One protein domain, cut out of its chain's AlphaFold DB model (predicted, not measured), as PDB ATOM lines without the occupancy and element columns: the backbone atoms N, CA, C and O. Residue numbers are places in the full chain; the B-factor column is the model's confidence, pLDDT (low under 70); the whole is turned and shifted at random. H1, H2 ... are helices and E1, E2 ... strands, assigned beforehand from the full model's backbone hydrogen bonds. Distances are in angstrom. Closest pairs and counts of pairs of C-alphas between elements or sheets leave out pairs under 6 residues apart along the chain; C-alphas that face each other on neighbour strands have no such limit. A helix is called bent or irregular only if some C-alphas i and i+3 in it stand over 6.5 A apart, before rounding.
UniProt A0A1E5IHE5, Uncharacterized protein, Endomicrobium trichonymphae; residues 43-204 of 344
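AT A GLANCE: This is residues 43 to 204 of the 344 residues of an uncharacterized protein of Endomicrobium trichonymphae (UniProt A0A1E5IHE5). A narrow sheet of three long strands, E1, E5 and E4, forms the middle of an elongated model; H3 stands up from it, H2 packs on H3 about perpendicular to it, and H4 meets H2 and H3 near their ends, making a corner with each. At one end of the long axis lie H1 and the small hairpin E2 and E3, and at the other end lies H6 with its loops; residues 121 to 126 stick out. The printed part has 162 residues with six named helices and five named strands, in the order H1 H2 E1 H3 H4 H5 E2 E3 E4 H6 E5, and its class is mixed. The larger sheet has the order E1 - E5 - E4, all antiparallel. The whole is only just compact, close to loose, with a radius of gyration of the C-alphas of 17.8 A and spans of 58 by 34 by 31 A.

IN THESE COORDINATES: E5, residues 179 to 188, is 26.9 A long and bends by 50 degrees at residue 182; its last C-alpha is at (0.192, -21.692, -108.941). E4, residues 147 to 154, is 23.2 A long, and E1, residues 86 to 92, is 19.6 A. H3 is residues 93 to 101, H2 residues 62 to 74 and H4 residues 105 to 116. H4 is irregular, with C-alphas 107 and 110 7.6 A apart. H1, residues 44 to 60, is 24.4 A long and begins at C-alpha 44 (-1.400, -22.480, -129.508). H5 is residues 125 to 128, E2 residues 133 to 137, E3 residues 140 to 143 and H6 residues 161 to 168.

HOW THE PARTS SIT: In the larger sheet, E1 and E5 are antiparallel neighbours, with N 89 and O 185 within hydrogen-bond range at 2.9 A, and E5 and E4 are antiparallel neighbours, with N 150 and O 184 within hydrogen-bond range at 2.8 A. H3 is on this sheet, over E1 at a height over the sheet of 7.8 A, and stands up from it. H2, the hub, touches H3 about perpendicular at 89 degrees, with Gly 67 and Cys 100 the closest C-alphas at 4.1 A. H2 and H4 touch, closest at the C-alphas of Tyr 63 and Phe 112, 6.2 A. H1 and H2 only just touch, with 3 pairs of C-alphas within 8 A, only at the corner by their link. The closest C-alphas of H1 and E2 are those of Glu 46 and Pro 135, 7.0 A. E2 and E3 form a hairpin, with N 134 and O 142 within hydrogen-bond range at 2.8 A. H6 is not on the larger sheet and touches no helix. Every O i to N i+4 pair is within hydrogen-bond range in H1, H2, H3 and H6; H4 has 6 of 8, and H5 is too short for such a pair.

THE WHOLE: The C-alphas farthest apart are those of Thr 43 and Lys 165, 57.9 A. The printed part has no cut. The link from H2 to E1 is long. Residues 189 to 204 hold no named element. The mean pLDDT of the printed part is 74.7, and 53 residues are under 70, among them residues 43 to 56, 118 to 143 and 194 to 204.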
ATOM      1  N   THR A  43      -5.356 -23.817-127.003       57.69
ATOM      2  CA  THR A  43      -4.951 -23.278-128.302       57.69
ATOM      3  C   THR A  43      -3.451 -22.954-128.286       57.69
ATOM      4  O   THR A  43      -2.817 -22.872-127.226       57.69
ATOM      5  N   ASN A  44      -2.827 -22.822-129.457       57.44
ATOM      6  CA  ASN A  44      -1.400 -22.480-129.508       57.44
ATOM      7  C   ASN A  44      -1.143 -21.109-128.867       57.44
ATOM      8  O   ASN A  44      -0.112 -20.912-128.225       57.44
ATOM      9  N   GLU A  45      -2.122 -20.220-128.982       56.97
ATOM     10  CA  GLU A  45      -2.195 -18.901-128.374       56.97
ATOM     11  C   GLU A  45      -2.202 -19.008-126.839       56.97
ATOM     12  O   GLU A  45      -1.316 -18.474-126.175       56.97
ATOM     13  N   GLU A  46      -3.101 -19.802-126.250       55.97
ATOM     14  CA  GLU A  46      -3.156 -20.002-124.792       55.97
ATOM     15  C   GLU A  46      -1.891 -20.691-124.245       55.97
ATOM     16  O   GLU A  46      -1.388 -20.333-123.176       55.97
ATOM     17  N   LYS A  47      -1.307 -21.637-124.995       57.72
ATOM     18  CA  LYS A  47       0.001 -22.226-124.653       57.72
ATOM     19  C   LYS A  47       1.108 -21.172-124.672       57.72
ATOM     20  O   LYS A  47       1.991 -21.197-123.815       57.72
ATOM     21  N   GLN A  48       1.075 -20.245-125.625       61.50
ATOM     22  CA  GLN A  48       2.031 -19.146-125.710       61.50
ATOM     23  C   GLN A  48       1.850 -18.150-124.556       61.50
ATOM     24  O   GLN A  48       2.847 -17.730-123.964       61.50
ATOM     25  N   GLN A  49       0.612 -17.828-124.170       58.47
ATOM     26  CA  GLN A  49       0.322 -17.015-122.984       58.47
ATOM     27  C   GLN A  49       0.862 -17.656-121.707       58.47
ATOM     28  O   GLN A  49       1.509 -16.979-120.902       58.47
ATOM     29  N   LEU A  50       0.655 -18.966-121.544       62.16
ATOM     30  CA  LEU A  50       1.194 -19.701-120.412       62.16
ATOM     31  C   LEU A  50       2.723 -19.580-120.397       62.16
ATOM     32  O   LEU A  50       3.267 -19.049-119.435       62.16
ATOM     33  N   ARG A  51       3.412 -19.911-121.499       62.94
ATOM     34  CA  ARG A  51       4.879 -19.766-121.616       62.94
ATOM     35  C   ARG A  51       5.393 -18.348-121.312       62.94
ATOM     36  O   ARG A  51       6.496 -18.188-120.789       62.94
ATOM     37  N   ARG A  52       4.603 -17.307-121.592       63.62
ATOM     38  CA  ARG A  52       4.925 -15.916-121.227       63.62
ATOM     39  C   ARG A  52       4.751 -15.640-119.732       63.62
ATOM     40  O   ARG A  52       5.630 -15.025-119.130       63.62
ATOM     41  N   GLY A  53       3.661 -16.095-119.108       63.09
ATOM     42  CA  GLY A  53       3.461 -15.974-117.652       63.09
ATOM     43  C   GLY A  53       4.565 -16.679-116.861       63.09
ATOM     44  O   GLY A  53       5.065 -16.192-115.850       63.09
ATOM     45  N   GLN A  54       5.020 -17.783-117.422       67.38
ATOM     46  CA  GLN A  54       6.142 -18.594-117.000       67.38
ATOM     47  C   GLN A  54       7.501 -17.869-117.121       67.38
ATOM     48  O   GLN A  54       8.250 -17.793-116.144       67.38
ATOM     49  N   PHE A  55       7.790 -17.238-118.266       69.19
ATOM     50  CA  PHE A  55       8.951 -16.350-118.446       69.19
ATOM     51  C   PHE A  55       8.955 -15.179-117.449       69.19
ATOM     52  O   PHE A  55       9.990 -14.857-116.854       69.19
ATOM     53  N   ALA A  56       7.793 -14.554-117.241       68.31
ATOM     54  CA  ALA A  56       7.638 -13.446-116.306       68.31
ATOM     55  C   ALA A  56       7.900 -13.899-114.863       68.31
ATOM     56  O   ALA A  56       8.706 -13.284-114.168       68.31
ATOM     57  N   PHE A  57       7.300 -15.015-114.441       72.62
ATOM     58  CA  PHE A  57       7.532 -15.601-113.122       72.62
ATOM     59  C   PHE A  57       9.017 -15.919-112.899       72.62
ATOM     60  O   PHE A  57       9.598 -15.488-111.904       72.62
ATOM     61  N   GLY A  58       9.660 -16.566-113.878       71.75
ATOM     62  CA  GLY A  58      11.089 -16.861-113.841       71.75
ATOM     63  C   GLY A  58      11.988 -15.623-113.833       71.75
ATOM     64  O   GLY A  58      13.128 -15.722-113.390       71.75
ATOM     65  N   SER A  59      11.505 -14.466-114.284       73.75
ATOM     66  CA  SER A  59      12.244 -13.198-114.246       73.75
ATOM     67  C   SER A  59      12.061 -12.434-112.934       73.75
ATOM     68  O   SER A  59      12.988 -11.755-112.503       73.75
ATOM     69  N   ILE A  60      10.882 -12.529-112.312       74.69
ATOM     70  CA  ILE A  60      10.539 -11.819-111.068       74.69
ATOM     71  C   ILE A  60      11.102 -12.545-109.847       74.69
ATOM     72  O   ILE A  60      11.652 -11.910-108.947       74.69
ATOM     73  N   TYR A  61      10.985 -13.873-109.837       80.62
ATOM     74  CA  TYR A  61      11.449 -14.727-108.749       80.62
ATOM     75  C   TYR A  61      12.533 -15.685-109.249       80.62
ATOM     76  O   TYR A  61      12.314 -16.897-109.290       80.62
ATOM     77  N   PRO A  62      13.680 -15.178-109.734       86.25
ATOM     78  CA  PRO A  62      14.650 -16.002-110.435       86.25
ATOM     79  C   PRO A  62      15.227 -17.138-109.584       86.25
ATOM     80  O   PRO A  62      15.425 -18.234-110.108       86.25
ATOM     81  N   TYR A  63      15.472 -16.922-108.289       90.56
ATOM     82  CA  TYR A  63      16.023 -17.965-107.422       90.56
ATOM     83  C   TYR A  63      14.961 -18.990-107.003       90.56
ATOM     84  O   TYR A  63      15.217 -20.196-107.056       90.56
ATOM     85  N   ILE A  64      13.771 -18.531-106.603       89.50
ATOM     86  CA  ILE A  64      12.653 -19.408-106.223       89.50
ATOM     87  C   ILE A  64      12.224 -20.239-107.429       89.50
ATOM     88  O   ILE A  64      12.028 -21.445-107.300       89.50
ATOM     89  N   PHE A  65      12.154 -19.627-108.611       87.25
ATOM     90  CA  PHE A  65      11.848 -20.317-109.853       87.25
ATOM     91  C   PHE A  65      12.837 -21.450-110.144       87.25
ATOM     92  O   PHE A  65      12.410 -22.573-110.400       87.25
ATOM     93  N   ASP A  66      14.148 -21.187-110.067       88.50
ATOM     94  CA  ASP A  66      15.167 -22.211-110.326       88.50
ATOM     95  C   ASP A  66      15.043 -23.390-109.344       88.50
ATOM     96  O   ASP A  66      15.222 -24.548-109.729       88.50
ATOM     97  N   GLY A  67      14.706 -23.104-108.082       89.56
ATOM     98  CA  GLY A  67      14.475 -24.129-107.069       89.56
ATOM     99  C   GLY A  67      13.200 -24.937-107.302       89.56
ATOM    100  O   GLY A  67      13.228 -26.162-107.216       89.56
ATOM    101  N   LEU A  68      12.095 -24.276-107.651       87.50
ATOM    102  CA  LEU A  68      10.831 -24.935-107.977       87.50
ATOM    103  C   LEU A  68      10.953 -25.818-109.221       87.50
ATOM    104  O   LEU A  68      10.483 -26.954-109.198       87.50
ATOM    105  N   ALA A  69      11.641 -25.343-110.262       83.56
ATOM    106  CA  ALA A  69      11.953 -26.140-111.445       83.56
ATOM    107  C   ALA A  69      12.793 -27.371-111.070       83.56
ATOM    108  O   ALA A  69      12.478 -28.491-111.467       83.56
ATOM    109  N   TYR A  70      13.821 -27.197-110.230       84.19
ATOM    110  CA  TYR A  70      14.627 -28.316-109.746       84.19
ATOM    111  C   TYR A  70      13.791 -29.355-108.987       84.19
ATOM    112  O   TYR A  70      13.921 -30.551-109.261       84.19
ATOM    113  N   VAL A  71      12.931 -28.917-108.062       85.75
ATOM    114  CA  VAL A  71      12.048 -29.808-107.295       85.75
ATOM    115  C   VAL A  71      11.070 -30.522-108.215       85.75
ATOM    116  O   VAL A  71      10.943 -31.736-108.108       85.75
ATOM    117  N   ALA A  72      10.424 -29.813-109.138       81.38
ATOM    118  CA  ALA A  72       9.458 -30.417-110.043       81.38
ATOM    119  C   ALA A  72      10.089 -31.509-110.921       81.38
ATOM    120  O   ALA A  72       9.490 -32.565-111.099       81.38
ATOM    121  N   THR A  73      11.324 -31.303-111.392       76.69
ATOM    122  CA  THR A  73      12.032 -32.281-112.230       76.69
ATOM    123  C   THR A  73      12.649 -33.440-111.437       76.69
ATOM    124  O   THR A  73      12.619 -34.576-111.897       76.69
ATOM    125  N   HIS A  74      13.231 -33.193-110.258       79.44
ATOM    126  CA  HIS A  74      14.045 -34.204-109.558       79.44
ATOM    127  C   HIS A  74      13.366 -34.793-108.319       79.44
ATOM    128  O   HIS A  74      13.672 -35.914-107.922       79.44
ATOM    129  N   ASN A  75      12.466 -34.040-107.686       82.56
ATOM    130  CA  ASN A  75      11.808 -34.412-106.434       82.56
ATOM    131  C   ASN A  75      10.310 -34.037-106.442       82.56
ATOM    132  O   ASN A  75       9.838 -33.406-105.491       82.56
ATOM    133  N   PRO A  76       9.530 -34.424-107.474       83.12
ATOM    134  CA  PRO A  76       8.150 -33.956-107.649       83.12
ATOM    135  C   PRO A  76       7.244 -34.291-106.458       83.12
ATOM    136  O   PRO A  76       6.300 -33.564-106.176       83.12
ATOM    137  N   LYS A  77       7.565 -35.351-105.702       86.69
ATOM    138  CA  LYS A  77       6.834 -35.768-104.493       86.69
ATOM    139  C   LYS A  77       6.831 -34.719-103.375       86.69
ATOM    140  O   LYS A  77       5.982 -34.794-102.492       86.69
ATOM    141  N   LEU A  78       7.774 -33.775-103.386       88.19
ATOM    142  CA  LEU A  78       7.805 -32.680-102.417       88.19
ATOM    143  C   LEU A  78       6.730 -31.619-102.708       88.19
ATOM    144  O   LEU A  78       6.334 -30.904-101.793       88.19
ATOM    145  N   LEU A  79       6.242 -31.528-103.952       89.19
ATOM    146  CA  LEU A  79       5.154 -30.630-104.343       89.19
ATOM    147  C   LEU A  79       3.811 -31.310-104.073       89.19
ATOM    148  O   LEU A  79       3.363 -32.182-104.818       89.19
ATOM    149  N   GLN A  80       3.155 -30.903-102.992       92.12
ATOM    150  CA  GLN A  80       1.862 -31.449-102.592       92.12
ATOM    151  C   GLN A  80       0.729 -30.616-103.195       92.12
ATOM    152  O   GLN A  80       0.823 -29.394-103.290       92.12
ATOM    153  N   LYS A  81      -0.370 -31.254-103.604       88.56
ATOM    154  CA  LYS A  81      -1.583 -30.530-104.021       88.56
ATOM    155  C   LYS A  81      -2.226 -29.901-102.782       88.56
ATOM    156  O   LYS A  81      -2.545 -30.632-101.852       88.56
ATOM    157  N   HIS A  82      -2.414 -28.581-102.780       86.38
ATOM    158  CA  HIS A  82      -3.057 -27.878-101.667       86.38
ATOM    159  C   HIS A  82      -4.560 -27.692-101.902       86.38
ATOM    160  O   HIS A  82      -5.376 -28.172-101.122       86.38
ATOM    161  N   ASP A  83      -4.925 -27.046-103.010       86.00
ATOM    162  CA  ASP A  83      -6.311 -26.767-103.401       86.00
ATOM    163  C   ASP A  83      -6.494 -26.926-104.925       86.00
ATOM    164  O   ASP A  83      -5.711 -27.638-105.563       86.00
ATOM    165  N   LYS A  84      -7.522 -26.310-105.536       80.62
ATOM    166  CA  LYS A  84      -7.718 -26.321-107.003       80.62
ATOM    167  C   LYS A  84      -6.514 -25.704-107.730       80.62
ATOM    168  O   LYS A  84      -6.076 -26.273-108.729       80.62
ATOM    169  N   TYR A  85      -5.925 -24.635-107.203       79.25
ATOM    170  CA  TYR A  85      -5.011 -23.744-107.916       79.25
ATOM    171  C   TYR A  85      -3.540 -23.896-107.532       79.25
ATOM    172  O   TYR A  85      -2.685 -23.659-108.380       79.25
ATOM    173  N   TYR A  86      -3.218 -24.319-106.312       82.69
ATOM    174  CA  TYR A  86      -1.854 -24.289-105.782       82.69
ATOM    175  C   TYR A  86      -1.252 -25.672-105.534       82.69
ATOM    176  O   TYR A  86      -1.906 -26.597-105.033       82.69
ATOM    177  N   PHE A  87       0.042 -25.784-105.833       89.56
ATOM    178  CA  PHE A  87       0.925 -26.699-105.121       89.56
ATOM    179  C   PHE A  87       1.482 -26.011-103.884       89.56
ATOM    180  O   PHE A  87       1.688 -24.799-103.892       89.56
ATOM    181  N   VAL A  88       1.771 -26.795-102.853       94.94
ATOM    182  CA  VAL A  88       2.481 -26.357-101.657       94.94
ATOM    183  C   VAL A  88       3.777 -27.145-101.499       94.94
ATOM    184  O   VAL A  88       3.821 -28.359-101.709       94.94
ATOM    185  N   LEU A  89       4.833 -26.433-101.125       94.19
ATOM    186  CA  LEU A  89       6.131 -26.980-100.765       94.19
ATOM    187  C   LEU A  89       6.571 -26.362 -99.440       94.19
ATOM    188  O   LEU A  89       6.791 -25.154 -99.354       94.19
ATOM    189  N   GLU A  90       6.717 -27.189 -98.409       94.44
ATOM    190  CA  GLU A  90       7.214 -26.766 -97.102       94.44
ATOM    191  C   GLU A  90       8.580 -27.391 -96.831       94.44
ATOM    192  O   GLU A  90       8.700 -28.611 -96.738       94.44
ATOM    193  N   LEU A  91       9.603 -26.549 -96.659       92.88
ATOM    194  CA  LEU A  91      10.964 -26.990 -96.356       92.88
ATOM    195  C   LEU A  91      11.647 -26.056 -95.344       92.88
ATOM    196  O   LEU A  91      11.335 -24.858 -95.296       92.88
ATOM    197  N   PRO A  92      12.605 -26.568 -94.546       92.56
ATOM    198  CA  PRO A  92      13.571 -25.740 -93.829       92.56
ATOM    199  C   PRO A  92      14.216 -24.684 -94.735       92.56
ATOM    200  O   PRO A  92      14.449 -24.916 -95.923       92.56
ATOM    201  N   ILE A  93      14.509 -23.505 -94.181       88.12
ATOM    202  CA  ILE A  93      15.069 -22.395 -94.970       88.12
ATOM    203  C   ILE A  93      16.457 -22.732 -95.535       88.12
ATOM    204  O   ILE A  93      16.815 -22.292 -96.628       88.12
ATOM    205  N   GLU A  94      17.232 -23.541 -94.814       88.56
ATOM    206  CA  GLU A  94      18.527 -24.053 -95.251       88.56
ATOM    207  C   GLU A  94      18.399 -24.973 -96.473       88.56
ATOM    208  O   GLU A  94      19.182 -24.840 -97.414       88.56
ATOM    209  N   ASP A  95      17.376 -25.828 -96.503       91.25
ATOM    210  CA  ASP A  95      17.108 -26.725 -97.631       91.25
ATOM    211  C   ASP A  95      16.665 -25.928 -98.861       91.25
ATOM    212  O   ASP A  95      17.157 -26.162 -99.967       91.25
ATOM    213  N   TRP A  96      15.824 -24.907 -98.664       90.38
ATOM    214  CA  TRP A  96      15.474 -23.940 -99.708       90.38
ATOM    215  C   TRP A  96      16.709 -23.245-100.292       90.38
ATOM    216  O   TRP A  96      16.858 -23.176-101.511       90.38
ATOM    217  N   CYS A  97      17.631 -22.780 -99.441       89.69
ATOM    218  CA  CYS A  97      18.900 -22.207 -99.899       89.69
ATOM    219  C   CYS A  97      19.714 -23.229-100.706       89.69
ATOM    220  O   CYS A  97      20.264 -22.883-101.752       89.69
ATOM    221  N   GLY A  98      19.790 -24.478-100.239       90.56
ATOM    222  CA  GLY A  98      20.495 -25.556-100.930       90.56
ATOM    223  C   GLY A  98      19.925 -25.837-102.320       90.56
ATOM    224  O   GLY A  98      20.682 -25.930-103.283       90.56
ATOM    225  N   ILE A  99      18.600 -25.899-102.438       90.69
ATOM    226  CA  ILE A  99      17.891 -26.172-103.692       90.69
ATOM    227  C   ILE A  99      18.008 -24.996-104.674       90.69
ATOM    228  O   ILE A  99      18.397 -25.193-105.825       90.69
ATOM    229  N   CYS A 100      17.715 -23.770-104.232       90.81
ATOM    230  CA  CYS A 100      17.698 -22.589-105.101       90.81
ATOM    231  C   CYS A 100      19.099 -22.122-105.522       90.81
ATOM    232  O   CYS A 100      19.268 -21.583-106.615       90.81
ATOM    233  N   LEU A 101      20.106 -22.286-104.657       92.31
ATOM    234  CA  LEU A 101      21.444 -21.712-104.861       92.31
ATOM    235  C   LEU A 101      22.524 -22.762-105.137       92.31
ATOM    236  O   LEU A 101      23.611 -22.419-105.613       92.31
ATOM    237  N   GLY A 102      22.268 -24.034-104.826       89.75
ATOM    238  CA  GLY A 102      23.264 -25.098-104.906       89.75
ATOM    239  C   GLY A 102      24.500 -24.785-104.060       89.75
ATOM    240  O   GLY A 102      24.408 -24.356-102.908       89.75
ATOM    241  N   LYS A 103      25.686 -24.960-104.657       89.75
ATOM    242  CA  LYS A 103      26.978 -24.614-104.039       89.75
ATOM    243  C   LYS A 103      27.330 -23.119-104.104       89.75
ATOM    244  O   LYS A 103      28.355 -22.717-103.568       89.75
ATOM    245  N   TYR A 104      26.509 -22.285-104.747       91.44
ATOM    246  CA  TYR A 104      26.813 -20.870-105.014       91.44
ATOM    247  C   TYR A 104      26.243 -19.920-103.949       91.44
ATOM    248  O   TYR A 104      25.963 -18.753-104.229       91.44
ATOM    249  N   GLN A 105      26.057 -20.405-102.719       87.31
ATOM    250  CA  GLN A 105      25.382 -19.668-101.645       87.31
ATOM    251  C   GLN A 105      26.131 -18.404-101.215       87.31
ATOM    252  O   GLN A 105      25.486 -17.393-100.950       87.31
ATOM    253  N   THR A 106      27.467 -18.428-101.192       84.25
ATOM    254  CA  THR A 106      28.306 -17.342-100.652       84.25
ATOM    255  C   THR A 106      27.968 -15.966-101.228       84.25
ATOM    256  O   THR A 106      27.890 -15.002-100.478       84.25
ATOM    257  N   HIS A 107      27.707 -15.877-102.535       81.44
ATOM    258  CA  HIS A 107      27.422 -14.604-103.215       81.44
ATOM    259  C   HIS A 107      25.925 -14.331-103.419       81.44
ATOM    260  O   HIS A 107      25.546 -13.242-103.841       81.44
ATOM    261  N   ASN A 108      25.066 -15.320-103.163       88.56
ATOM    262  CA  ASN A 108      23.658 -15.270-103.563       88.56
ATOM    263  C   ASN A 108      22.679 -15.332-102.390       88.56
ATOM    264  O   ASN A 108      21.516 -14.980-102.564       88.56
ATOM    265  N   LYS A 109      23.121 -15.766-101.203       86.69
ATOM    266  CA  LYS A 109      22.230 -16.010-100.063       86.69
ATOM    267  C   LYS A 109      21.432 -14.769 -99.680       86.69
ATOM    268  O   LYS A 109      20.220 -14.856 -99.551       86.69
ATOM    269  N   GLU A 110      22.083 -13.620 -99.547       83.25
ATOM    270  CA  GLU A 110      21.404 -12.367 -99.201       83.25
ATOM    271  C   GLU A 110      20.356 -11.974-100.254       83.25
ATOM    272  O   GLU A 110      19.215 -11.676 -99.909       83.25
ATOM    273  N   ARG A 111      20.695 -12.080-101.547       86.50
ATOM    274  CA  ARG A 111      19.775 -11.785-102.659       86.50
ATOM    275  C   ARG A 111      18.559 -12.709-102.663       86.50
ATOM    276  O   ARG A 111      17.439 -12.241-102.840       86.50
ATOM    277  N   PHE A 112      18.771 -13.997-102.418       86.94
ATOM    278  CA  PHE A 112      17.689 -14.968-102.287       86.94
ATOM    279  C   PHE A 112      16.792 -14.685-101.082       86.94
ATOM    280  O   PHE A 112      15.573 -14.738-101.199       86.94
ATOM    281  N   ILE A 113      17.374 -14.334 -99.932       81.56
ATOM    282  CA  ILE A 113      16.596 -13.946 -98.751       81.56
ATOM    283  C   ILE A 113      15.765 -12.690 -99.040       81.56
ATOM    284  O   ILE A 113      14.599 -12.647 -98.659       81.56
ATOM    285  N   HIS A 114      16.309 -11.701 -99.753       81.88
ATOM    286  CA  HIS A 114      15.525 -10.548-100.200       81.88
ATOM    287  C   HIS A 114      14.368 -10.947-101.117       81.88
ATOM    288  O   HIS A 114      13.267 -10.440-100.926       81.88
ATOM    289  N   GLU A 115      14.586 -11.862-102.066       82.94
ATOM    290  CA  GLU A 115      13.523 -12.385-102.932       82.94
ATOM    291  C   GLU A 115      12.417 -13.081-102.120       82.94
ATOM    292  O   GLU A 115      11.242 -12.782-102.314       82.94
ATOM    293  N   LEU A 116      12.785 -13.934-101.156       77.62
ATOM    294  CA  LEU A 116      11.842 -14.616-100.262       77.62
ATOM    295  C   LEU A 116      11.048 -13.645 -99.377       77.62
ATOM    296  O   LEU A 116       9.870 -13.864 -99.110       77.62
ATOM    297  N   LEU A 117      11.701 -12.596 -98.876       74.19
ATOM    298  CA  LEU A 117      11.111 -11.638 -97.940       74.19
ATOM    299  C   LEU A 117      10.390 -10.473 -98.624       74.19
ATOM    300  O   LEU A 117       9.912  -9.576 -97.923       74.19
ATOM    301  N   ARG A 118      10.274 -10.469 -99.957       67.81
ATOM    302  CA  ARG A 118       9.415  -9.514-100.667       67.81
ATOM    303  C   ARG A 118       7.978  -9.658-100.155       67.81
ATOM    304  O   ARG A 118       7.387 -10.731-100.217       67.81
ATOM    305  N   ARG A 119       7.417  -8.575 -99.605       57.31
ATOM    306  CA  ARG A 119       6.053  -8.526 -99.049       57.31
ATOM    307  C   ARG A 119       5.232  -7.479 -99.788       57.31
ATOM    308  O   ARG A 119       5.785  -6.564-100.376       57.31
ATOM    309  N   GLY A 120       3.906  -7.589 -99.711       49.28
ATOM    310  CA  GLY A 120       2.940  -6.803-100.493       49.28
ATOM    311  C   GLY A 120       3.161  -5.284-100.590       49.28
ATOM    312  O   GLY A 120       2.800  -4.704-101.603       49.28
ATOM    313  N   SER A 121       3.778  -4.634 -99.595       40.94
ATOM    314  CA  SER A 121       4.088  -3.192 -99.620       40.94
ATOM    315  C   SER A 121       5.385  -2.827-100.362       40.94
ATOM    316  O   SER A 121       5.630  -1.651-100.607       40.94
ATOM    317  N   THR A 122       6.225  -3.816-100.684       44.56
ATOM    318  CA  THR A 122       7.455  -3.703-101.489       44.56
ATOM    319  C   THR A 122       7.357  -4.427-102.834       44.56
ATOM    320  O   THR A 122       8.343  -4.456-103.570       44.56
ATOM    321  N   LEU A 123       6.186  -4.987-103.173       51.25
ATOM    322  CA  LEU A 123       5.875  -5.362-104.551       51.25
ATOM    323  C   LEU A 123       5.908  -4.077-105.371       51.25
ATOM    324  O   LEU A 123       5.148  -3.142-105.105       51.25
ATOM    325  N   ASP A 124       6.833  -4.003-106.319       51.00
ATOM    326  CA  ASP A 124       6.966  -2.824-107.160       51.00
ATOM    327  C   ASP A 124       5.638  -2.572-107.897       51.00
ATOM    328  O   ASP A 124       4.880  -3.509-108.180       51.00
ATOM    329  N   LYS A 125       5.346  -1.317-108.256       48.97
ATOM    330  CA  LYS A 125       4.134  -0.987-109.037       48.97
ATOM    331  C   LYS A 125       4.067  -1.777-110.348       48.97
ATOM    332  O   LYS A 125       2.985  -1.926-110.914       48.97
ATOM    333  N   ASP A 126       5.206  -2.277-110.820       45.16
ATOM    334  CA  ASP A 126       5.312  -3.158-111.973       45.16
ATOM    335  C   ASP A 126       4.870  -4.601-111.682       45.16
ATOM    336  O   ASP A 126       4.173  -5.177-112.507       45.16
ATOM    337  N   GLU A 127       5.127  -5.167-110.499       44.56
ATOM    338  CA  GLU A 127       4.700  -6.533-110.135       44.56
ATOM    339  C   GLU A 127       3.177  -6.641-109.943       44.56
ATOM    340  O   GLU A 127       2.569  -7.641-110.326       44.56
ATOM    341  N   ALA A 128       2.522  -5.573-109.471       44.31
ATOM    342  CA  ALA A 128       1.058  -5.496-109.410       44.31
ATOM    343  C   ALA A 128       0.396  -5.536-110.805       44.31
ATOM    344  O   ALA A 128      -0.700  -6.077-110.949       44.31
ATOM    345  N   LYS A 129       1.076  -5.052-111.860       42.00
ATOM    346  CA  LYS A 129       0.625  -5.183-113.267       42.00
ATOM    347  C   LYS A 129       0.706  -6.627-113.783       42.00
ATOM    348  O   LYS A 129       0.288  -6.914-114.910       42.00
ATOM    349  N   HIS A 130       1.276  -7.530-112.986       45.41
ATOM    350  CA  HIS A 130       1.473  -8.938-113.305       45.41
ATOM    351  C   HIS A 130       0.601  -9.886-112.466       45.41
ATOM    352  O   HIS A 130       0.642 -11.090-112.718       45.41
ATOM    353  N   LEU A 131      -0.265  -9.365-111.577       49.94
ATOM    354  CA  LEU A 131      -1.475 -10.052-111.088       49.94
ATOM    355  C   LEU A 131      -2.463 -10.214-112.257       49.94
ATOM    356  O   LEU A 131      -3.505  -9.569-112.340       49.94
ATOM    357  N   ARG A 132      -2.057 -10.997-113.251       52.84
ATOM    358  CA  ARG A 132      -2.743 -11.145-114.531       52.84
ATOM    359  C   ARG A 132      -3.778 -12.251-114.432       52.84
ATOM    360  O   ARG A 132      -3.619 -13.195-113.666       52.84
ATOM    361  N   CYS A 133      -4.831 -12.115-115.230       57.97
ATOM    362  CA  CYS A 133      -5.724 -13.227-115.512       57.97
ATOM    363  C   CYS A 133      -4.922 -14.300-116.258       57.97
ATOM    364  O   CYS A 133      -4.371 -14.023-117.322       57.97
ATOM    365  N   ILE A 134      -4.814 -15.490-115.682       59.44
ATOM    366  CA  ILE A 134      -4.141 -16.642-116.272       59.44
ATOM    367  C   ILE A 134      -5.236 -17.571-116.797       59.44
ATOM    368  O   ILE A 134      -6.129 -17.914-116.016       59.44
ATOM    369  N   PRO A 135      -5.208 -17.972-118.080       56.97
ATOM    370  CA  PRO A 135      -6.151 -18.962-118.582       56.97
ATOM    371  C   PRO A 135      -5.930 -20.274-117.829       56.97
ATOM    372  O   PRO A 135      -4.821 -20.813-117.822       56.97
ATOM    373  N   ILE A 136      -6.975 -20.760-117.166       59.97
ATOM    374  CA  ILE A 136      -6.977 -22.072-116.510       59.97
ATOM    375  C   ILE A 136      -7.699 -23.104-117.365       59.97
ATOM    376  O   ILE A 136      -7.278 -24.256-117.400       59.97
ATOM    377  N   GLU A 137      -8.725 -22.679-118.102       55.22
ATOM    378  CA  GLU A 137      -9.459 -23.484-119.075       55.22
ATOM    379  C   GLU A 137      -9.926 -22.582-120.228       55.22
ATOM    380  O   GLU A 137      -9.880 -21.355-120.130       55.22
ATOM    381  N   LYS A 138     -10.394 -23.167-121.337       55.97
ATOM    382  CA  LYS A 138     -10.909 -22.390-122.472       55.97
ATOM    383  C   LYS A 138     -12.083 -21.509-122.027       55.97
ATOM    384  O   LYS A 138     -13.158 -22.023-121.711       55.97
ATOM    385  N   GLY A 139     -11.878 -20.194-122.060       53.22
ATOM    386  CA  GLY A 139     -12.850 -19.202-121.595       53.22
ATOM    387  C   GLY A 139     -12.928 -19.042-120.067       53.22
ATOM    388  O   GLY A 139     -13.746 -18.255-119.598       53.22
ATOM    389  N   GLU A 140     -12.090 -19.739-119.288       54.62
ATOM    390  CA  GLU A 140     -11.981 -19.594-117.830       54.62
ATOM    391  C   GLU A 140     -10.600 -19.034-117.471       54.62
ATOM    392  O   GLU A 140      -9.559 -19.641-117.734       54.62
ATOM    393  N   TYR A 141     -10.593 -17.873-116.823       63.12
ATOM    394  CA  TYR A 141      -9.374 -17.190-116.414       63.12
ATOM    395  C   TYR A 141      -9.392 -16.955-114.909       63.12
ATOM    396  O   TYR A 141     -10.427 -16.623-114.331       63.12
ATOM    397  N   ILE A 142      -8.230 -17.085-114.274       60.72
ATOM    398  CA  ILE A 142      -8.061 -16.788-112.857       60.72
ATOM    399  C   ILE A 142      -7.153 -15.583-112.659       60.72
ATOM    400  O   ILE A 142      -6.051 -15.530-113.196       60.72
ATOM    401  N   SER A 143      -7.579 -14.627-111.837       68.62
ATOM    402  CA  SER A 143      -6.692 -13.592-111.307       68.62
ATOM    403  C   SER A 143      -6.345 -13.945-109.867       68.62
ATOM    404  O   SER A 143      -7.175 -13.824-108.967       68.62
ATOM    405  N   ILE A 144      -5.132 -14.451-109.654       70.19
ATOM    406  CA  ILE A 144      -4.650 -14.846-108.330       70.19
ATOM    407  C   ILE A 144      -3.137 -14.643-108.229       70.19
ATOM    408  O   ILE A 144      -2.446 -14.510-109.240       70.19
ATOM    409  N   GLN A 145      -2.607 -14.598-107.006       72.12
ATOM    410  CA  GLN A 145      -1.170 -14.452-106.789       72.12
ATOM    411  C   GLN A 145      -0.425 -15.688-107.317       72.12
ATOM    412  O   GLN A 145      -0.751 -16.804-106.913       72.12
ATOM    413  N   PRO A 146       0.597 -15.535-108.175       73.38
ATOM    414  CA  PRO A 146       1.334 -16.683-108.705       73.38
ATOM    415  C   PRO A 146       2.147 -17.416-107.625       73.38
ATOM    416  O   PRO A 146       2.443 -18.602-107.773       73.38
ATOM    417  N   LEU A 147       2.495 -16.708-106.545       78.56
ATOM    418  CA  LEU A 147       3.343 -17.176-105.460       78.56
ATOM    419  C   LEU A 147       2.873 -16.584-104.128       78.56
ATOM    420  O   LEU A 147       2.724 -15.369-104.016       78.56
ATOM    421  N   ILE A 148       2.691 -17.433-103.118       82.81
ATOM    422  CA  ILE A 148       2.433 -17.028-101.732       82.81
ATOM    423  C   ILE A 148       3.505 -17.675-100.860       82.81
ATOM    424  O   ILE A 148       3.732 -18.881-100.944       82.81
ATOM    425  N   ILE A 149       4.169 -16.882-100.019       84.06
ATOM    426  CA  ILE A 149       5.257 -17.359 -99.159       84.06
ATOM    427  C   ILE A 149       4.864 -17.162 -97.695       84.06
ATOM    428  O   ILE A 149       4.697 -16.040 -97.218       84.06
ATOM    429  N   GLY A 150       4.732 -18.273 -96.980       86.56
ATOM    430  CA  GLY A 150       4.588 -18.329 -95.533       86.56
ATOM    431  C   GLY A 150       5.921 -18.639 -94.858       86.56
ATOM    432  O   GLY A 150       6.763 -19.348 -95.407       86.56
ATOM    433  N   PHE A 151       6.104 -18.145 -93.635       88.31
ATOM    434  CA  PHE A 151       7.265 -18.473 -92.812       88.31
ATOM    435  C   PHE A 151       6.814 -18.994 -91.458       88.31
ATOM    436  O   PHE A 151       6.051 -18.328 -90.760       88.31
ATOM    437  N   THR A 152       7.357 -20.139 -91.050       88.44
ATOM    438  CA  THR A 152       7.331 -20.536 -89.640       88.44
ATOM    439  C   THR A 152       8.606 -20.043 -88.982       88.44
ATOM    440  O   THR A 152       9.695 -20.119 -89.561       88.44
ATOM    441  N   GLN A 153       8.479 -19.492 -87.783       87.69
ATOM    442  CA  GLN A 153       9.593 -18.878 -87.078       87.69
ATOM    443  C   GLN A 153       9.772 -19.526 -85.711       87.69
ATOM    444  O   GLN A 153       8.785 -19.831 -85.049       87.69
ATOM    445  N   LYS A 154      11.027 -19.704 -85.299       85.62
ATOM    446  CA  LYS A 154      11.378 -20.103 -83.938       85.62
ATOM    447  C   LYS A 154      11.233 -18.913 -82.997       85.62
ATOM    448  O   LYS A 154      11.703 -17.815 -83.327       85.62
ATOM    449  N   SER A 155      10.612 -19.143 -81.843       80.12
ATOM    450  CA  SER A 155      10.712 -18.234 -80.697       80.12
ATOM    451  C   SER A 155      12.138 -18.257 -80.132       80.12
ATOM    452  O   SER A 155      12.951 -19.100 -80.513       80.12
ATOM    453  N   GLN A 156      12.458 -17.336 -79.222       80.00
ATOM    454  CA  GLN A 156      13.778 -17.309 -78.584       80.00
ATOM    455  C   GLN A 156      14.069 -18.578 -77.774       80.00
ATOM    456  O   GLN A 156      15.201 -19.048 -77.767       80.00
ATOM    457  N   GLU A 157      13.037 -19.159 -77.164       82.00
ATOM    458  CA  GLU A 157      13.110 -20.392 -76.370       82.00
ATOM    459  C   GLU A 157      13.454 -21.621 -77.225       82.00
ATOM    460  O   GLU A 157      14.084 -22.563 -76.755       82.00
ATOM    461  N   GLU A 158      13.081 -21.604 -78.507       82.81
ATOM    462  CA  GLU A 158      13.352 -22.687 -79.458       82.81
ATOM    463  C   GLU A 158      14.728 -22.574 -80.142       82.81
ATOM    464  O   GLU A 158      15.105 -23.436 -80.951       82.81
ATOM    465  N   LEU A 159      15.470 -21.490 -79.892       82.50
ATOM    466  CA  LEU A 159      16.783 -21.266 -80.488       82.50
ATOM    467  C   LEU A 159      17.876 -21.990 -79.716       82.50
ATOM    468  O   LEU A 159      17.922 -21.985 -78.489       82.50
ATOM    469  N   HIS A 160      18.836 -22.546 -80.453       85.06
ATOM    470  CA  HIS A 160      20.031 -23.074 -79.814       85.06
ATOM    471  C   HIS A 160      20.839 -21.913 -79.186       85.06
ATOM    472  O   HIS A 160      20.950 -20.852 -79.814       85.06
ATOM    473  N   PRO A 161      21.480 -22.084 -78.012       84.81
ATOM    474  CA  PRO A 161      22.198 -20.999 -77.328       84.81
ATOM    475  C   PRO A 161      23.232 -20.265 -78.196       84.81
ATOM    476  O   PRO A 161      23.399 -19.049 -78.105       84.81
ATOM    477  N   SER A 162      23.911 -20.986 -79.094       84.44
ATOM    478  CA  SER A 162      24.874 -20.393 -80.034       84.44
ATOM    479  C   SER A 162      24.227 -19.516 -81.115       84.44
ATOM    480  O   SER A 162      24.861 -18.581 -81.602       84.44
ATOM    481  N   GLU A 163      22.980 -19.793 -81.498       81.75
ATOM    482  CA  GLU A 163      22.207 -18.971 -82.433       81.75
ATOM    483  C   GLU A 163      21.695 -17.713 -81.739       81.75
ATOM    484  O   GLU A 163      21.834 -16.619 -82.286       81.75
ATOM    485  N   LEU A 164      21.181 -17.860 -80.513       82.31
ATOM    486  CA  LEU A 164      20.731 -16.741 -79.693       82.31
ATOM    487  C   LEU A 164      21.878 -15.755 -79.441       82.31
ATOM    488  O   LEU A 164      21.733 -14.566 -79.704       82.31
ATOM    489  N   LYS A 165      23.065 -16.257 -79.068       83.62
ATOM    490  CA  LYS A 165      24.265 -15.429 -78.877       83.62
ATOM    491  C   LYS A 165      24.648 -14.638 -80.133       83.62
ATOM    492  O   LYS A 165      25.092 -13.501 -80.027       83.62
ATOM    493  N   LYS A 166      24.478 -15.215 -81.330       81.38
ATOM    494  CA  LYS A 166      24.717 -14.499 -82.597       81.38
ATOM    495  C   LYS A 166      23.680 -13.404 -82.839       81.38
ATOM    496  O   LYS A 166      24.051 -12.335 -83.311       81.38
ATOM    497  N   LEU A 167      22.409 -13.659 -82.523       79.44
ATOM    498  CA  LEU A 167      21.332 -12.678 -82.679       79.44
ATOM    499  C   LEU A 167      21.466 -11.514 -81.697       79.44
ATOM    500  O   LEU A 167      21.268 -10.380 -82.108       79.44
ATOM    501  N   MET A 168      21.881 -11.768 -80.453       81.94
ATOM    502  CA  MET A 168      22.123 -10.725 -79.444       81.94
ATOM    503  C   MET A 168      23.186  -9.701 -79.867       81.94
ATOM    504  O   MET A 168      23.193  -8.582 -79.365       81.94
ATOM    505  N   ASN A 169      24.065 -10.053 -80.809       80.38
ATOM    506  CA  ASN A 169      25.065  -9.131 -81.350       80.38
ATOM    507  C   ASN A 169      24.492  -8.165 -82.406       80.38
ATOM    508  O   ASN A 169      25.203  -7.274 -82.874       80.38
ATOM    509  N   LEU A 170      23.234  -8.337 -82.823       76.81
ATOM    510  CA  LEU A 170      22.571  -7.438 -83.761       76.81
ATOM    511  C   LEU A 170      22.025  -6.218 -83.016       76.81
ATOM    512  O   LEU A 170      21.313  -6.351 -82.027       76.81
ATOM    513  N   ARG A 171      22.269  -5.017 -83.554       72.81
ATOM    514  CA  ARG A 171      21.730  -3.760 -82.995       72.81
ATOM    515  C   ARG A 171      20.197  -3.717 -82.939       72.81
ATOM    516  O   ARG A 171      19.640  -2.924 -82.196       72.81
ATOM    517  N   THR A 172      19.529  -4.534 -83.749       69.94
ATOM    518  CA  THR A 172      18.067  -4.616 -83.872       69.94
ATOM    519  C   THR A 172      17.445  -5.720 -83.017       69.94
ATOM    520  O   THR A 172      16.240  -5.944 -83.109       69.94
ATOM    521  N   PHE A 173      18.243  -6.434 -82.218       73.75
ATOM    522  CA  PHE A 173      17.752  -7.521 -81.382       73.75
ATOM    523  C   PHE A 173      16.847  -7.010 -80.257       73.75
ATOM    524  O   PHE A 173      17.170  -6.054 -79.556       73.75
ATOM    525  N   ASN A 174      15.720  -7.687 -80.071       75.94
ATOM    526  CA  ASN A 174      14.773  -7.485 -78.979       75.94
ATOM    527  C   ASN A 174      14.016  -8.793 -78.691       75.94
ATOM    528  O   ASN A 174      14.150  -9.770 -79.428       75.94
ATOM    529  N   GLU A 175      13.168  -8.802 -77.663       69.94
ATOM    530  CA  GLU A 175      12.358  -9.963 -77.243       69.94
ATOM    531  C   GLU A 175      11.430 -10.508 -78.347       69.94
ATOM    532  O   GLU A 175      11.088 -11.687 -78.370       69.94
ATOM    533  N   THR A 176      11.078  -9.674 -79.330       73.12
ATOM    534  CA  THR A 176      10.249 -10.071 -80.482       73.12
ATOM    535  C   THR A 176      11.053 -10.628 -81.657       73.12
ATOM    536  O   THR A 176      10.472 -11.030 -82.668       73.12
ATOM    537  N   THR A 177      12.385 -10.667 -81.556       71.25
ATOM    538  CA  THR A 177      13.254 -11.162 -82.627       71.25
ATOM    539  C   THR A 177      13.061 -12.662 -82.802       71.25
ATOM    540  O   THR A 177      13.373 -13.454 -81.914       71.25
ATOM    541  N   LYS A 178      12.566 -13.049 -83.978       77.75
ATOM    542  CA  LYS A 178      12.312 -14.440 -84.360       77.75
ATOM    543  C   LYS A 178      13.214 -14.850 -85.517       77.75
ATOM    544  O   LYS A 178      13.510 -14.044 -86.400       77.75
ATOM    545  N   LYS A 179      13.618 -16.123 -85.549       81.31
ATOM    546  CA  LYS A 179      14.406 -16.691 -86.656       81.31
ATOM    547  C   LYS A 179      13.515 -17.540 -87.552       81.31
ATOM    548  O   LYS A 179      12.762 -18.374 -87.059       81.31
ATOM    549  N   ILE A 180      13.621 -17.372 -88.867       84.62
ATOM    550  CA  ILE A 180      12.902 -18.214 -89.833       84.62
ATOM    551  C   ILE A 180      13.404 -19.659 -89.716       84.62
ATOM    552  O   ILE A 180      14.608 -19.901 -89.750       84.62
ATOM    553  N   LYS A 181      12.467 -20.598 -89.563       86.19
ATOM    554  CA  LYS A 181      12.704 -22.045 -89.465       86.19
ATOM    555  C   LYS A 181      12.439 -22.723 -90.801       86.19
ATOM    556  O   LYS A 181      13.305 -23.401 -91.338       86.19
ATOM    557  N   LYS A 182      11.230 -22.531 -91.327       91.38
ATOM    558  CA  LYS A 182      10.789 -23.093 -92.604       91.38
ATOM    559  C   LYS A 182      10.117 -22.023 -93.444       91.38
ATOM    560  O   LYS A 182       9.510 -21.097 -92.897       91.38
ATOM    561  N   ALA A 183      10.190 -22.204 -94.754       90.69
ATOM    562  CA  ALA A 183       9.381 -21.471 -95.709       90.69
ATOM    563  C   ALA A 183       8.364 -22.426 -96.345       90.69
ATOM    564  O   ALA A 183       8.720 -23.512 -96.817       90.69
ATOM    565  N   THR A 184       7.108 -21.999 -96.346       93.00
ATOM    566  CA  THR A 184       5.997 -22.664 -97.020       93.00
ATOM    567  C   THR A 184       5.698 -21.872 -98.282       93.00
ATOM    568  O   THR A 184       5.277 -20.721 -98.201       93.00
ATOM    569  N   ILE A 185       5.946 -22.462 -99.444       91.00
ATOM    570  CA  ILE A 185       5.705 -21.828-100.737       91.00
ATOM    571  C   ILE A 185       4.463 -22.444-101.363       91.00
ATOM    572  O   ILE A 185       4.444 -23.640-101.648       91.00
ATOM    573  N   TYR A 186       3.455 -21.613-101.608       88.69
ATOM    574  CA  TYR A 186       2.333 -21.947-102.472       88.69
ATOM    575  C   TYR A 186       2.611 -21.375-103.854       88.69
ATOM    576  O   TYR A 186       2.815 -20.169-103.998       88.69
ATOM    577  N   VAL A 187       2.634 -22.231-104.867       86.50
ATOM    578  CA  VAL A 187       2.880 -21.841-106.257       86.50
ATOM    579  C   VAL A 187       1.721 -22.287-107.131       86.50
ATOM    580  O   VAL A 187       1.213 -23.401-106.985       86.50
ATOM    581  N   LEU A 188       1.278 -21.397-108.017       80.44
ATOM    582  CA  LEU A 188       0.192 -21.692-108.941       80.44
ATOM    583  C   LEU A 188       0.563 -22.905-109.803       80.44
ATOM    584  O   LEU A 188       1.592 -22.899-110.480       80.44
ATOM    585  N   LYS A 189      -0.291 -23.932-109.801       80.06
ATOM    586  CA  LYS A 189      -0.040 -25.209-110.479       80.06
ATOM    587  C   LYS A 189       0.314 -25.027-111.944       80.06
ATOM    588  O   LYS A 189       1.291 -25.605-112.390       80.06
ATOM    589  N   LEU A 190      -0.385 -24.153-112.662       74.12
ATOM    590  CA  LEU A 190      -0.131 -23.881-114.081       74.12
ATOM    591  C   LEU A 190       1.298 -23.398-114.382       74.12
ATOM    592  O   LEU A 190       1.822 -23.614-115.475       74.12
ATOM    593  N   LEU A 191       1.959 -22.761-113.412       74.69
ATOM    594  CA  LEU A 191       3.350 -22.323-113.537       74.69
ATOM    595  C   LEU A 191       4.355 -23.443-113.253       74.69
ATOM    596  O   LEU A 191       5.551 -23.197-113.326       74.69
ATOM    597  N   ILE A 192       3.908 -24.643-112.889       73.44
ATOM    598  CA  ILE A 192       4.790 -25.756-112.519       73.44
ATOM    599  C   ILE A 192       4.408 -27.061-113.221       73.44
ATOM    600  O   ILE A 192       5.277 -27.870-113.520       73.44
ATOM    601  N   GLU A 193       3.132 -27.271-113.535       73.00
ATOM    602  CA  GLU A 193       2.624 -28.493-114.159       73.00
ATOM    603  C   GLU A 193       3.364 -28.904-115.435       73.00
ATOM    604  O   GLU A 193       3.624 -30.099-115.602       73.00
ATOM    605  N   PRO A 194       3.800 -27.965-116.294       69.12
ATOM    606  CA  PRO A 194       4.581 -28.332-117.469       69.12
ATOM    607  C   PRO A 194       5.959 -28.942-117.168       69.12
ATOM    608  O   PRO A 194       6.522 -29.578-118.050       69.12
ATOM    609  N   PHE A 195       6.495 -28.826-115.944       67.69
ATOM    610  CA  PHE A 195       7.708 -29.558-115.544       67.69
ATOM    611  C   PHE A 195       7.461 -31.049-115.287       67.69
ATOM    612  O   PHE A 195       8.423 -31.814-115.282       67.69
ATOM    613  N   PHE A 196       6.211 -31.470-115.057       65.75
ATOM    614  CA  PHE A 196       5.879 -32.883-114.837       65.75
ATOM    615  C   PHE A 196       5.589 -33.635-116.140       65.75
ATOM    616  O   PHE A 196       5.744 -34.852-116.182       65.75
ATOM    617  N   ASN A 197       5.147 -32.927-117.184       57.91
ATOM    618  CA  ASN A 197       4.702 -33.519-118.443       57.91
ATOM    619  C   ASN A 197       5.640 -33.124-119.589       57.91
ATOM    620  O   ASN A 197       5.539 -32.035-120.150       57.91
ATOM    621  N   GLU A 198       6.509 -34.045-120.004       49.06
ATOM    622  CA  GLU A 198       7.493 -33.825-121.078       49.06
ATOM    623  C   GLU A 198       6.848 -33.524-122.454       49.06
ATOM    624  O   GLU A 198       7.461 -32.890-123.312       49.06
ATOM    625  N   ASN A 199       5.575 -33.902-122.650       38.78
ATOM    626  CA  ASN A 199       4.848 -33.815-123.925       38.78
ATOM    627  C   ASN A 199       3.990 -32.550-124.124       38.78
ATOM    628  O   ASN A 199       3.403 -32.378-125.193       38.78
ATOM    629  N   THR A 200       3.896 -31.637-123.152       38.59
ATOM    630  CA  THR A 200       3.082 -30.410-123.322       38.59
ATOM    631  C   THR A 200       3.780 -29.311-124.126       38.59
ATOM    632  O   THR A 200       3.243 -28.216-124.290       38.59
ATOM    633  N   GLY A 201       4.959 -29.601-124.685       36.00
ATOM    634  CA  GLY A 201       5.618 -28.734-125.653       36.00
ATOM    635  C   GLY A 201       6.031 -27.380-125.087       36.00
ATOM    636  O   GLY A 201       6.149 -26.431-125.847       36.00
ATOM    637  N   GLY A 202       6.257 -27.229-123.785       39.59
ATOM    638  CA  GLY A 202       6.758 -25.964-123.262       39.59
ATOM    639  C   GLY A 202       7.165 -26.044-121.808       39.59
ATOM    640  O   GLY A 202       6.290 -25.991-120.959       39.59
ATOM    641  N   TRP A 203       8.472 -26.122-121.545       54.72
ATOM    642  CA  TRP A 203       9.173 -25.185-120.656       54.72
ATOM    643  C   TRP A 203      10.709 -25.374-120.721       54.72
ATOM    644  O   TRP A 203      11.199 -26.487-120.886       54.72
ATOM    645  N   PHE A 204      11.459 -24.268-120.576       58.22
ATOM    646  CA  PHE A 204      12.915 -24.124-120.369       58.22
ATOM    647  C   PHE A 204      13.585 -25.247-119.557       58.22
ATOM    648  O   PHE A 204      13.498 -25.270-118.327       58.22
TER     649      PHE A 204